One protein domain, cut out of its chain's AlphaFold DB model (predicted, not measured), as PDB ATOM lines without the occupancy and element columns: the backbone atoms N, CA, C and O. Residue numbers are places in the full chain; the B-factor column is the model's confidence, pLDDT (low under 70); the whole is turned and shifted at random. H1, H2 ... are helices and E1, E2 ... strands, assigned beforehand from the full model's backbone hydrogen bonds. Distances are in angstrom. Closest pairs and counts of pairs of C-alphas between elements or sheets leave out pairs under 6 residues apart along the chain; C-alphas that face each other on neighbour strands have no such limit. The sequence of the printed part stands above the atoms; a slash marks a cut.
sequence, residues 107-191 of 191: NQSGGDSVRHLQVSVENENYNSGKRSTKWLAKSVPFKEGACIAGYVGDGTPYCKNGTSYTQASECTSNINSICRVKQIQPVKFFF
ATOM      1  N   ASN A 107      -2.164 -10.268  15.668       90.94
ATOM      2  CA  ASN A 107      -1.011 -10.400  14.768       90.94
ATOM      3  C   ASN A 107      -0.212  -9.108  14.521       90.94
ATOM      4  O   ASN A 107       0.666  -9.091  13.650       90.94
ATOM      5  N   GLN A 108      -0.489  -8.022  15.249       91.38
ATOM      6  CA  GLN A 108       0.226  -6.755  15.070       91.38
ATOM      7  C   GLN A 108       1.463  -6.669  15.966       91.38
ATOM      8  O   GLN A 108       2.569  -6.449  15.456       91.38
ATOM      9  N   SER A 109       1.300  -6.937  17.265       92.75
ATOM     10  CA  SER A 109       2.311  -6.644  18.281       92.75
ATOM     11  C   SER A 109       2.507  -7.768  19.292       92.75
ATOM     12  O   SER A 109       1.562  -8.357  19.811       92.75
ATOM     13  N   GLY A 110       3.771  -8.013  19.632       93.69
ATOM     14  CA  GLY A 110       4.146  -8.986  20.649       93.69
ATOM     15  C   GLY A 110       4.284 -10.417  20.119       93.69
ATOM     16  O   GLY A 110       4.692 -10.648  18.982       93.69
ATOM     17  N   GLY A 111       3.972 -11.396  20.967       94.19
ATOM     18  CA  GLY A 111       4.179 -12.822  20.701       94.19
ATOM     19  C   GLY A 111       3.401 -13.404  19.513       94.19
ATOM     20  O   GLY A 111       3.802 -14.444  18.997       94.19
ATOM     21  N   ASP A 112       2.326 -12.771  19.040       95.12
ATOM     22  CA  ASP A 112       1.551 -13.233  17.877       95.12
ATOM     23  C   ASP A 112       1.944 -12.544  16.557       95.12
ATOM     24  O   ASP A 112       1.377 -12.830  15.506       95.12
ATOM     25  N   SER A 113       2.981 -11.705  16.579       94.06
ATOM     26  CA  SER A 113       3.477 -10.984  15.412       94.06
ATOM     27  C   SER A 113       4.805 -11.558  14.919       94.06
ATOM     28  O   SER A 113       5.819 -11.531  15.621       94.06
ATOM     29  N   VAL A 114       4.845 -11.996  13.652       91.88
ATOM     30  CA  VAL A 114       6.090 -12.438  12.985       91.88
ATOM     31  C   VAL A 114       7.160 -11.346  12.926       91.88
ATOM     32  O   VAL A 114       8.333 -11.652  12.755       91.88
ATOM     33  N   ARG A 115       6.770 -10.072  13.052       89.75
ATOM     34  CA  ARG A 115       7.701  -8.936  13.023       89.75
ATOM     35  C   ARG A 115       8.419  -8.731  14.357       89.75
ATOM     36  O   ARG A 115       9.457  -8.083  14.376       89.75
ATOM     37  N   HIS A 116       7.870  -9.261  15.451       90.00
ATOM     38  CA  HIS A 116       8.437  -9.100  16.788       90.00
ATOM     39  C   HIS A 116       9.314 -10.284  17.172       90.00
ATOM     40  O   HIS A 116      10.491 -10.105  17.485       90.00
ATOM     41  N   LEU A 117       8.754 -11.493  17.093       91.81
ATOM     42  CA  LEU A 117       9.482 -12.729  17.339       91.81
ATOM     43  C   LEU A 117       8.982 -13.832  16.417       91.81
ATOM     44  O   LEU A 117       7.939 -14.446  16.646       91.81
ATOM     45  N   GLN A 118       9.773 -14.091  15.383       93.75
ATOM     46  CA  GLN A 118       9.552 -15.199  14.476       93.75
ATOM     47  C   GLN A 118      10.263 -16.456  14.982       93.75
ATOM     48  O   GLN A 118      11.405 -16.411  15.445       93.75
ATOM     49  N   VAL A 119       9.589 -17.597  14.867       95.88
ATOM     50  CA  VAL A 119      10.115 -18.896  15.276       95.88
ATOM     51  C   VAL A 119       9.820 -19.982  14.243       95.88
ATOM     52  O   VAL A 119       8.959 -19.853  13.376       95.88
ATOM     53  N   SER A 120      10.547 -21.088  14.345       96.75
ATOM     54  CA  SER A 120      10.218 -22.365  13.715       96.75
ATOM     55  C   SER A 120      10.101 -23.439  14.785       96.75
ATOM     56  O   SER A 120      10.748 -23.355  15.828       96.75
ATOM     57  N   VAL A 121       9.310 -24.471  14.518       96.75
ATOM     58  CA  VAL A 121       9.195 -25.628  15.404       96.75
ATOM     59  C   VAL A 121       9.903 -26.802  14.763       96.75
ATOM     60  O   VAL A 121       9.542 -27.246  13.673       96.75
ATOM     61  N   GLU A 122      10.920 -27.295  15.451       95.00
ATOM     62  CA  GLU A 122      11.642 -28.500  15.078       95.00
ATOM     63  C   GLU A 122      11.200 -29.647  15.978       95.00
ATOM     64  O   GLU A 122      11.163 -29.501  17.198       95.00
ATOM     65  N   ASN A 123      10.905 -30.789  15.372       93.81
ATOM     66  CA  ASN A 123      10.793 -32.063  16.049       93.81
ATOM     67  C   ASN A 123      12.024 -32.906  15.726       93.81
ATOM     68  O   ASN A 123      12.317 -33.182  14.561       93.81
ATOM     69  N   GLU A 124      12.738 -33.301  16.766       90.75
ATOM     70  CA  GLU A 124      13.815 -34.272  16.696       90.75
ATOM     71  C   GLU A 124      13.304 -35.597  17.248       90.75
ATOM     72  O   GLU A 124      12.851 -35.650  18.389       90.75
ATOM     73  N   ASN A 125      13.386 -36.658  16.451       88.69
ATOM     74  CA  ASN A 125      12.972 -37.992  16.856       88.69
ATOM     75  C   ASN A 125      14.158 -38.958  16.774       88.69
ATOM     76  O   ASN A 125      14.940 -38.926  15.819       88.69
ATOM     77  N   TYR A 126      14.280 -39.830  17.768       85.12
ATOM     78  CA  TYR A 126      15.253 -40.906  17.802       85.12
ATOM     79  C   TYR A 126      14.546 -42.259  17.753       85.12
ATOM     80  O   TYR A 126      13.930 -42.699  18.719       85.12
ATOM     81  N   ASN A 127      14.655 -42.960  16.629       83.94
ATOM     82  CA  ASN A 127      14.063 -44.285  16.484       83.94
ATOM     83  C   ASN A 127      15.116 -45.293  16.025       83.94
ATOM     84  O   ASN A 127      15.740 -45.117  14.978       83.94
ATOM     85  N   SER A 128      15.290 -46.368  16.800       82.25
ATOM     86  CA  SER A 128      16.110 -47.530  16.430       82.25
ATOM     87  C   SER A 128      17.526 -47.164  15.962       82.25
ATOM     88  O   SER A 128      17.988 -47.617  14.916       82.25
ATOM     89  N   GLY A 129      18.215 -46.289  16.702       82.44
ATOM     90  CA  GLY A 129      19.577 -45.874  16.358       82.44
ATOM     91  C   GLY A 129      19.676 -44.703  15.376       82.44
ATOM     92  O   GLY A 129      20.776 -44.208  15.141       82.44
ATOM     93  N   LYS A 130      18.559 -44.241  14.795       85.25
ATOM     94  CA  LYS A 130      18.538 -43.170  13.792       85.25
ATOM     95  C   LYS A 130      17.859 -41.918  14.331       85.25
ATOM     96  O   LYS A 130      16.724 -41.966  14.801       85.25
ATOM     97  N   ARG A 131      18.552 -40.790  14.193       88.06
ATOM     98  CA  ARG A 131      18.009 -39.454  14.446       88.06
ATOM     99  C   ARG A 131      17.362 -38.919  13.171       88.06
ATOM    100  O   ARG A 131      17.988 -38.940  12.111       88.06
ATOM    101  N   SER A 132      16.138 -38.420  13.274       89.31
ATOM    102  CA  SER A 132      15.459 -37.684  12.211       89.31
ATOM    103  C   SER A 132      14.982 -36.329  12.722       89.31
ATOM    104  O   SER A 132      14.674 -36.157  13.901       89.31
ATOM    105  N   THR A 133      14.941 -35.360  11.813       91.19
ATOM    106  CA  THR A 133      14.505 -33.998  12.107       91.19
ATOM    107  C   THR A 133      13.380 -33.623  11.157       91.19
ATOM    108  O   THR A 133      13.524 -33.749   9.939       91.19
ATOM    109  N   LYS A 134      12.269 -33.131  11.704       92.12
ATOM    110  CA  LYS A 134      11.117 -32.630  10.953       92.12
ATOM    111  C   LYS A 134      10.804 -31.206  11.392       92.12
ATOM    112  O   LYS A 134      10.742 -30.910  12.580       92.12
ATOM    113  N   TRP A 135      10.560 -30.325  10.431       95.25
ATOM    114  CA  TRP A 135       9.997 -29.010  10.716       95.25
ATOM    115  C   TRP A 135       8.478 -29.130  10.811       95.25
ATOM    116  O   TRP A 135       7.843 -29.546   9.843       95.25
ATOM    117  N   LEU A 136       7.912 -28.787  11.966       95.69
ATOM    118  CA  LEU A 136       6.464 -28.793  12.196       95.69
ATOM    119  C   LEU A 136       5.822 -27.462  11.794       95.69
ATOM    120  O   LEU A 136       4.713 -27.444  11.278       95.69
ATOM    121  N   ALA A 137       6.547 -26.363  11.984       96.12
ATOM    122  CA  ALA A 137       6.166 -25.027  11.544       96.12
ATOM    123  C   ALA A 137       7.429 -24.236  11.191       96.12
ATOM    124  O   ALA A 137       8.496 -24.480  11.765       96.12
ATOM    125  N   LYS A 138       7.327 -23.296  10.250       95.62
ATOM    126  CA  LYS A 138       8.454 -22.469   9.800       95.62
ATOM    127  C   LYS A 138       8.044 -21.012   9.705       95.62
ATOM    128  O   LYS A 138       7.030 -20.714   9.088       95.62
ATOM    129  N   SER A 139       8.878 -20.128  10.244       94.75
ATOM    130  CA  SER A 139       8.710 -18.675  10.120       94.75
ATOM    131  C   SER A 139       7.350 -18.154  10.610       94.75
ATOM    132  O   SER A 139       6.796 -17.207  10.055       94.75
ATOM    133  N   VAL A 140       6.835 -18.760  11.678       96.50
ATOM    134  CA  VAL A 140       5.550 -18.423  12.307       96.50
ATOM    135  C   VAL A 140       5.761 -17.492  13.506       96.50
ATOM    136  O   VAL A 140       6.889 -17.396  14.005       96.50
ATOM    137  N   PRO A 141       4.724 -16.791  13.999       95.94
ATOM    138  CA  PRO A 141       4.836 -16.037  15.243       95.94
ATOM    139  C   PRO A 141       5.195 -16.934  16.429       95.94
ATOM    140  O   PRO A 141       4.863 -18.124  16.442       95.94
ATOM    141  N   PHE A 142       5.814 -16.356  17.461       97.00
ATOM    142  CA  PHE A 142       6.144 -17.085  18.687       97.00
ATOM    143  C   PHE A 142       4.948 -17.836  19.264       97.00
ATOM    144  O   PHE A 142       5.095 -19.000  19.613       97.00
ATOM    145  N   LYS A 143       3.771 -17.206  19.329       97.44
ATOM    146  CA  LYS A 143       2.541 -17.805  19.850       97.44
ATOM    147  C   LYS A 143       2.236 -19.134  19.169       97.44
ATOM    148  O   LYS A 143       2.085 -20.145  19.846       97.44
ATOM    149  N   GLU A 144       2.194 -19.136  17.840       97.50
ATOM    150  CA  GLU A 144       1.936 -20.339  17.051       97.50
ATOM    151  C   GLU A 144       2.973 -21.423  17.345       97.50
ATOM    152  O   GLU A 144       2.621 -22.540  17.731       97.50
ATOM    153  N   GLY A 145       4.260 -21.081  17.239       97.31
ATOM    154  CA  GLY A 145       5.326 -22.049  17.465       97.31
ATOM    155  C   GLY A 145       5.355 -22.584  18.898       97.31
ATOM    156  O   GLY A 145       5.574 -23.776  19.110       97.31
ATOM    157  N   ALA A 146       5.088 -21.731  19.886       96.94
ATOM    158  CA  ALA A 146       5.064 -22.091  21.294       96.94
ATOM    159  C   ALA A 146       3.913 -23.045  21.628       96.94
ATOM    160  O   ALA A 146       4.126 -24.003  22.371       96.94
ATOM    161  N   CYS A 147       2.729 -22.826  21.058       97.19
ATOM    162  CA  CYS A 147       1.582 -23.707  21.256       97.19
ATOM    163  C   CYS A 147       1.766 -25.046  20.523       97.19
ATOM    164  O   CYS A 147       1.575 -26.100  21.123       97.19
ATOM    165  N   ILE A 148       2.229 -25.028  19.263       96.50
ATOM    166  CA  ILE A 148       2.496 -26.250  18.478       96.50
ATOM    167  C   ILE A 148       3.557 -27.123  19.159       96.50
ATOM    168  O   ILE A 148       3.405 -28.343  19.225       96.50
ATOM    169  N   ALA A 149       4.623 -26.511  19.680       95.25
ATOM    170  CA  ALA A 149       5.724 -27.224  20.321       95.25
ATOM    171  C   ALA A 149       5.405 -27.735  21.737       95.25
ATOM    172  O   ALA A 149       6.236 -28.438  22.310       95.25
ATOM    173  N   GLY A 150       4.271 -27.344  22.332       94.25
ATOM    174  CA  GLY A 150       4.001 -27.570  23.755       94.25
ATOM    175  C   GLY A 150       4.891 -26.731  24.682       94.25
ATOM    176  O   GLY A 150       5.080 -27.068  25.847       94.25
ATOM    177  N   TYR A 151       5.473 -25.630  24.190       94.62
ATOM    178  CA  TYR A 151       6.183 -24.679  25.048       94.62
ATOM    179  C   TYR A 151       5.208 -23.951  25.984       94.62
ATOM    180  O   TYR A 151       5.546 -23.734  27.146       94.62
ATOM    181  N   VAL A 152       4.010 -23.629  25.496       96.31
ATOM    182  CA  VAL A 152       2.856 -23.205  26.299       96.31
ATOM    183  C   VAL A 152       1.752 -24.240  26.104       96.31
ATOM    184  O   VAL A 152       1.556 -24.715  24.987       96.31
ATOM    185  N   GLY A 153       1.041 -24.596  27.176       95.06
ATOM    186  CA  GLY A 153      -0.097 -25.507  27.099       95.06
ATOM    187  C   GLY A 153      -1.153 -24.988  26.136       95.06
ATOM    188  O   GLY A 153      -1.608 -23.849  26.246       95.06
ATOM    189  N   ASP A 154      -1.563 -25.827  25.196       94.19
ATOM    190  CA  ASP A 154      -2.488 -25.441  24.136       94.19
ATOM    191  C   ASP A 154      -3.917 -25.174  24.630       94.19
ATOM    192  O   ASP A 154      -4.669 -24.487  23.947       94.19
ATOM    193  N   GLY A 155      -4.277 -25.645  25.828       95.50
ATOM    194  CA  GLY A 155      -5.516 -25.307  26.539       95.50
ATOM    195  C   GLY A 155      -5.524 -23.940  27.240       95.50
ATOM    196  O   GLY A 155      -6.541 -23.567  27.822       95.50
ATOM    197  N   THR A 156      -4.419 -23.192  27.216       97.69
ATOM    198  CA  THR A 156      -4.338 -21.866  27.853       97.69
ATOM    199  C   THR A 156      -5.047 -20.785  27.028       97.69
ATOM    200  O   THR A 156      -5.080 -20.879  25.795       97.69
ATOM    201  N   PRO A 157      -5.527 -19.691  27.653       97.75
ATOM    202  CA  PRO A 157      -6.008 -18.522  26.914       97.75
ATOM    203  C   PRO A 157      -4.966 -17.970  25.932       97.75
ATOM    204  O   PRO A 157      -5.316 -17.557  24.828       97.75
ATOM    205  N   TYR A 158      -3.675 -18.051  26.275       97.81
ATOM    206  CA  TYR A 158      -2.576 -17.671  25.391       97.81
ATOM    207  C   TYR A 158      -2.635 -18.381  24.034       97.81
ATOM    208  O   TYR A 158      -2.453 -17.727  23.008       97.81
ATOM    209  N   CYS A 159      -2.939 -19.679  24.016       97.44
ATOM    210  CA  CYS A 159      -3.025 -20.474  22.791       97.44
ATOM    211  C   CYS A 159      -4.402 -20.459  22.117       97.44
ATOM    212  O   CYS A 159      -4.501 -20.908  20.974       97.44
ATOM    213  N   LYS A 160      -5.451 -19.965  22.793       96.88
ATOM    214  CA  LYS A 160      -6.840 -20.011  22.300       96.88
ATOM    215  C   LYS A 160      -7.440 -18.661  21.907       96.88
ATOM    216  O   LYS A 160      -8.304 -18.638  21.036       96.88
ATOM    217  N   ASN A 161      -6.997 -17.546  22.489       95.00
ATOM    218  CA  ASN A 161      -7.521 -16.223  22.136       95.00
ATOM    219  C   ASN A 161      -7.188 -15.878  20.676       95.00
ATOM    220  O   ASN A 161      -6.044 -16.028  20.253       95.00
ATOM    221  N   GLY A 162      -8.155 -15.387  19.898       90.56
ATOM    222  CA  GLY A 162      -7.964 -15.148  18.461       90.56
ATOM    223  C   GLY A 162      -7.744 -16.457  17.694       90.56
ATOM    224  O   GLY A 162      -8.527 -17.397  17.831       90.56
ATOM    225  N   THR A 163      -6.679 -16.541  16.891       93.25
ATOM    226  CA  THR A 163      -6.308 -17.799  16.224       93.25
ATOM    227  C   THR A 163      -5.886 -18.837  17.261       93.25
ATOM    228  O   THR A 163      -4.923 -18.631  18.005       93.25
ATOM    229  N   SER A 164      -6.622 -19.948  17.297       95.88
ATOM    230  CA  SER A 164      -6.362 -21.075  18.187       95.88
ATOM    231  C   SER A 164      -5.313 -22.018  17.606       95.88
ATOM    232  O   SER A 164      -5.417 -22.434  16.454       95.88
ATOM    233  N   TYR A 165      -4.364 -22.425  18.444       96.62
ATOM    234  CA  TYR A 165      -3.341 -23.410  18.107       96.62
ATOM    235  C   TYR A 165      -3.423 -24.615  19.045       96.62
ATOM    236  O   TYR A 165      -3.801 -24.491  20.216       96.62
ATOM    237  N   THR A 166      -3.085 -25.785  18.515       96.06
ATOM    238  CA  THR A 166      -3.092 -27.068  19.228       96.06
ATOM    239  C   THR A 166      -1.692 -27.655  19.176       96.06
ATOM    240  O   THR A 166      -0.991 -27.498  18.172       96.06
ATOM    241  N   GLN A 167      -1.278 -28.312  20.255       94.81
ATOM    242  CA  GLN A 167       0.014 -28.981  20.310       94.81
ATOM    243  C   GLN A 167       0.077 -30.074  19.238       94.81
ATOM    244  O   GLN A 167      -0.861 -30.854  19.063       94.81
ATOM    245  N   ALA A 168       1.186 -30.133  18.501       93.88
ATOM    246  CA  ALA A 168       1.373 -31.175  17.503       93.88
ATOM    247  C   ALA A 168       1.476 -32.547  18.178       93.88
ATOM    248  O   ALA A 168       2.109 -32.694  19.226       93.88
ATOM    249  N   SER A 169       0.908 -33.569  17.535       90.62
ATOM    250  CA  SER A 169       0.939 -34.947  18.037       90.62
ATOM    251  C   SER A 169       2.363 -35.449  18.296       90.62
ATOM    252  O   SER A 169       2.617 -36.139  19.280       90.62
ATOM    253  N   GLU A 170       3.317 -35.020  17.470       89.50
ATOM    254  CA  GLU A 170       4.740 -35.342  17.565       89.50
ATOM    255  C   GLU A 170       5.411 -34.747  18.809       89.50
ATOM    256  O   GLU A 170       6.459 -35.231  19.235       89.50
ATOM    257  N   CYS A 171       4.808 -33.711  19.393       88.19
ATOM    258  CA  CYS A 171       5.286 -33.036  20.593       88.19
ATOM    259  C   CYS A 171       4.633 -33.561  21.873       88.19
ATOM    260  O   CYS A 171       4.917 -33.034  22.947       88.19
ATOM    261  N   THR A 172       3.748 -34.555  21.782       80.44
ATOM    262  CA  THR A 172       3.184 -35.223  22.960       80.44
ATOM    263  C   THR A 172       4.188 -36.224  23.537       80.44
ATOM    264  O   THR A 172       5.081 -36.694  22.834       80.44
ATOM    265  N   SER A 173       4.084 -36.491  24.842       63.06
ATOM    266  CA  SER A 173       5.045 -37.209  25.693       63.06
ATOM    267  C   SER A 173       5.561 -38.535  25.112       63.06
ATOM    268  O   SER A 173       5.066 -39.616  25.430       63.06
ATOM    269  N   ASN A 174       6.613 -38.447  24.303       63.00
ATOM    270  CA  ASN A 174       7.438 -39.555  23.857       63.00
ATOM    271  C   ASN A 174       8.883 -39.213  24.222       63.00
ATOM    272  O   ASN A 174       9.418 -38.212  23.755       63.00
ATOM    273  N   ILE A 175       9.517 -40.045  25.050       65.38
ATOM    274  CA  ILE A 175      10.889 -39.822  25.536       65.38
ATOM    275  C   ILE A 175      11.920 -39.721  24.398       65.38
ATOM    276  O   ILE A 175      12.993 -39.154  24.576       65.38
ATOM    277  N   ASN A 176      11.570 -40.235  23.218       74.12
ATOM    278  CA  ASN A 176      12.403 -40.228  22.025       74.12
ATOM    279  C   ASN A 176      12.095 -39.070  21.060       74.12
ATOM    280  O   ASN A 176      12.727 -38.990  20.011       74.12
ATOM    281  N   SER A 177      11.130 -38.201  21.380       78.31
ATOM    282  CA  SER A 177      10.678 -37.100  20.527       78.31
ATOM    283  C   SER A 177      10.780 -35.776  21.279       78.31
ATOM    284  O   SER A 177      10.109 -35.569  22.288       78.31
ATOM    285  N   ILE A 178      11.618 -34.862  20.797       86.88
ATOM    286  CA  ILE A 178      11.848 -33.559  21.423       86.88
ATOM    287  C   ILE A 178      11.405 -32.470  20.451       86.88
ATOM    288  O   ILE A 178      11.978 -32.314  19.373       86.88
ATOM    289  N   CYS A 179      10.410 -31.682  20.854       92.25
ATOM    290  CA  CYS A 179      10.026 -30.471  20.138       92.25
ATOM    291  C   CYS A 179      10.743 -29.241  20.692       92.25
ATOM    292  O   CYS A 179      10.855 -29.057  21.903       92.25
ATOM    293  N   ARG A 180      11.235 -28.383  19.795       92.31
ATOM    294  CA  ARG A 180      11.955 -27.154  20.140       92.31
ATOM    295  C   ARG A 180      11.411 -25.976  19.351       92.31
ATOM    296  O   ARG A 180      11.291 -26.041  18.128       92.31
ATOM    297  N   VAL A 181      11.156 -24.881  20.059       94.50
ATOM    298  CA  VAL A 181      10.919 -23.569  19.455       94.50
ATOM    299  C   VAL A 181      12.279 -22.955  19.136       94.50
ATOM    300  O   VAL A 181      13.065 -22.671  20.038       94.50
ATOM    301  N   LYS A 182      12.576 -22.775  17.851       93.69
ATOM    302  CA  LYS A 182      13.800 -22.136  17.364       93.69
ATOM    303  C   LYS A 182      13.499 -20.719  16.923       93.69
ATOM    304  O   LYS A 182      12.708 -20.517  16.009       93.69
ATOM    305  N   GLN A 183      14.147 -19.753  17.555       91.44
ATOM    306  CA  GLN A 183      14.046 -18.351  17.168       91.44
ATOM    307  C   GLN A 183      14.718 -18.129  15.811       91.44
ATOM    308  O   GLN A 183      15.757 -18.727  15.525       91.44
ATOM    309  N   ILE A 184      14.121 -17.274  14.984       88.00
ATOM    310  CA  ILE A 184      14.689 -16.832  13.713       88.00
ATOM    311  C   ILE A 184      15.107 -15.378  13.888       88.00
ATOM    312  O   ILE A 184      14.272 -14.516  14.142       88.00
ATOM    313  N   GLN A 185      16.404 -15.110  13.763       79.44
ATOM    314  CA  GLN A 185      16.904 -13.742  13.666       79.44
ATOM    315  C   GLN A 185      16.617 -13.207  12.256       79.44
ATOM    316  O   GLN A 185      16.758 -13.969  11.296       79.44
ATOM    317  N   PRO A 186      16.252 -11.926  12.083       66.56
ATOM    318  CA  PRO A 186      16.209 -10.851  13.074       66.56
ATOM    319  C   PRO A 186      14.994 -10.898  14.040       66.56
ATOM    320  O   PRO A 186      13.863 -11.026  13.589       66.56
ATOM    321  N   VAL A 187      15.205 -10.732  15.360       70.75
ATOM    322  CA  VAL A 187      14.133 -10.617  16.378       70.75
ATOM    323  C   VAL A 187      14.046  -9.192  16.944       70.75
ATOM    324  O   VAL A 187      14.985  -8.771  17.612       70.75
ATOM    325  N   LYS A 188      12.918  -8.476  16.774       74.56
ATOM    326  CA  LYS A 188      12.724  -7.106  17.313       74.56
ATOM    327  C   LYS A 188      12.971  -7.012  18.823       74.56
ATOM    328  O   LYS A 188      13.556  -6.042  19.270       74.56
ATOM    329  N   PHE A 189      12.596  -8.029  19.602       67.12
ATOM    330  CA  PHE A 189      12.872  -8.065  21.048       67.12
ATOM    331  C   PHE A 189      14.357  -8.145  21.437       67.12
ATOM    332  O   PHE A 189      14.669  -7.982  22.612       67.12
ATOM    333  N   PHE A 190      15.258  -8.459  20.502       59.66
ATOM    334  CA  PHE A 190      16.679  -8.682  20.785       59.66
ATOM    335  C   PHE A 190      17.607  -7.847  19.888       59.66
ATOM    336  O   PHE A 190      18.778  -8.213  19.746       59.66
ATOM    337  N   PHE A 191      17.093  -6.776  19.269       53.28
ATOM    338  CA  PHE A 191      17.911  -5.789  18.553       53.28
ATOM    339  C   PHE A 191      18.421  -4.673  19.448       53.28
ATOM    340  O   PHE A 191      17.735  -4.354  20.439       53.28
TER     341      PHE A 191
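What this domain is: This is residues 107 to 191 of the 191 residues of an uncharacterized protein of Fusobacterium sp. CAG:439 (UniProt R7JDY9). A twisted sheet of three long strands, with the hairpin of E1 and E2 along the longest axis, has the short helix H1 over one face; the smaller H2 packs on H1, farther out from the sheet. The printed part has 85 residues, in the order E1, E2, H1, H2, E3, and the sheet runs E2, E1, E3, antiparallel throughout. The class is mixed, helices and strands, with under half of the residues in named elements. It is compact, with a radius of gyration of the C-alphas of 13.3 A, and only just flat, spanning 44 by 29 by 15 A.

Where its parts are: Find C-alpha 118 at (9.552, -15.199, 14.476); from there E1, residues 118 to 127, runs 29.5 A. E2, residues 130 to 141, covers 30.4 A. E3, residues 177 to 184, runs 21.8 A to C-alpha 184 at (14.689, -16.832, 13.713). H1 is residues 142 to 148, 9.9 A, and H2 residues 157 to 160, 4.9 A.

How they stand to each other: Look first at the hairpin E1 and E2, where N 123 and O 134 are 2.8 A apart. On the other side of E1, E3 has N 180 and O 122 at 2.8 A. H1 is on the sheet at a height of 7.8 A, only just over E1 alone, with 2 C-alphas falling on E2; it runs along the strands, at 19 degrees to E1 on the local plane. E2, H1, H2 and E3 form a split strand-helix-strand unit, two strands running the same way with E1 between them, its crossover right-handed. H1 and H2 touch, closest at the C-alphas of Cys 147 and Cys 159, 5.8 A. H2 is not on the sheet. Every O i to N i+4 pair in H1 is within hydrogen-bond range; H2 is too short for one.

The domain as a whole: The C-alphas of Gln 108 and Ser 128 are farthest apart, 43.8 A. The printed part has no cut; the link from H2 to E3, 16 residues, is long. Look for pLDDT under 70 at residues 173 to 175, 186 and 189 to 191.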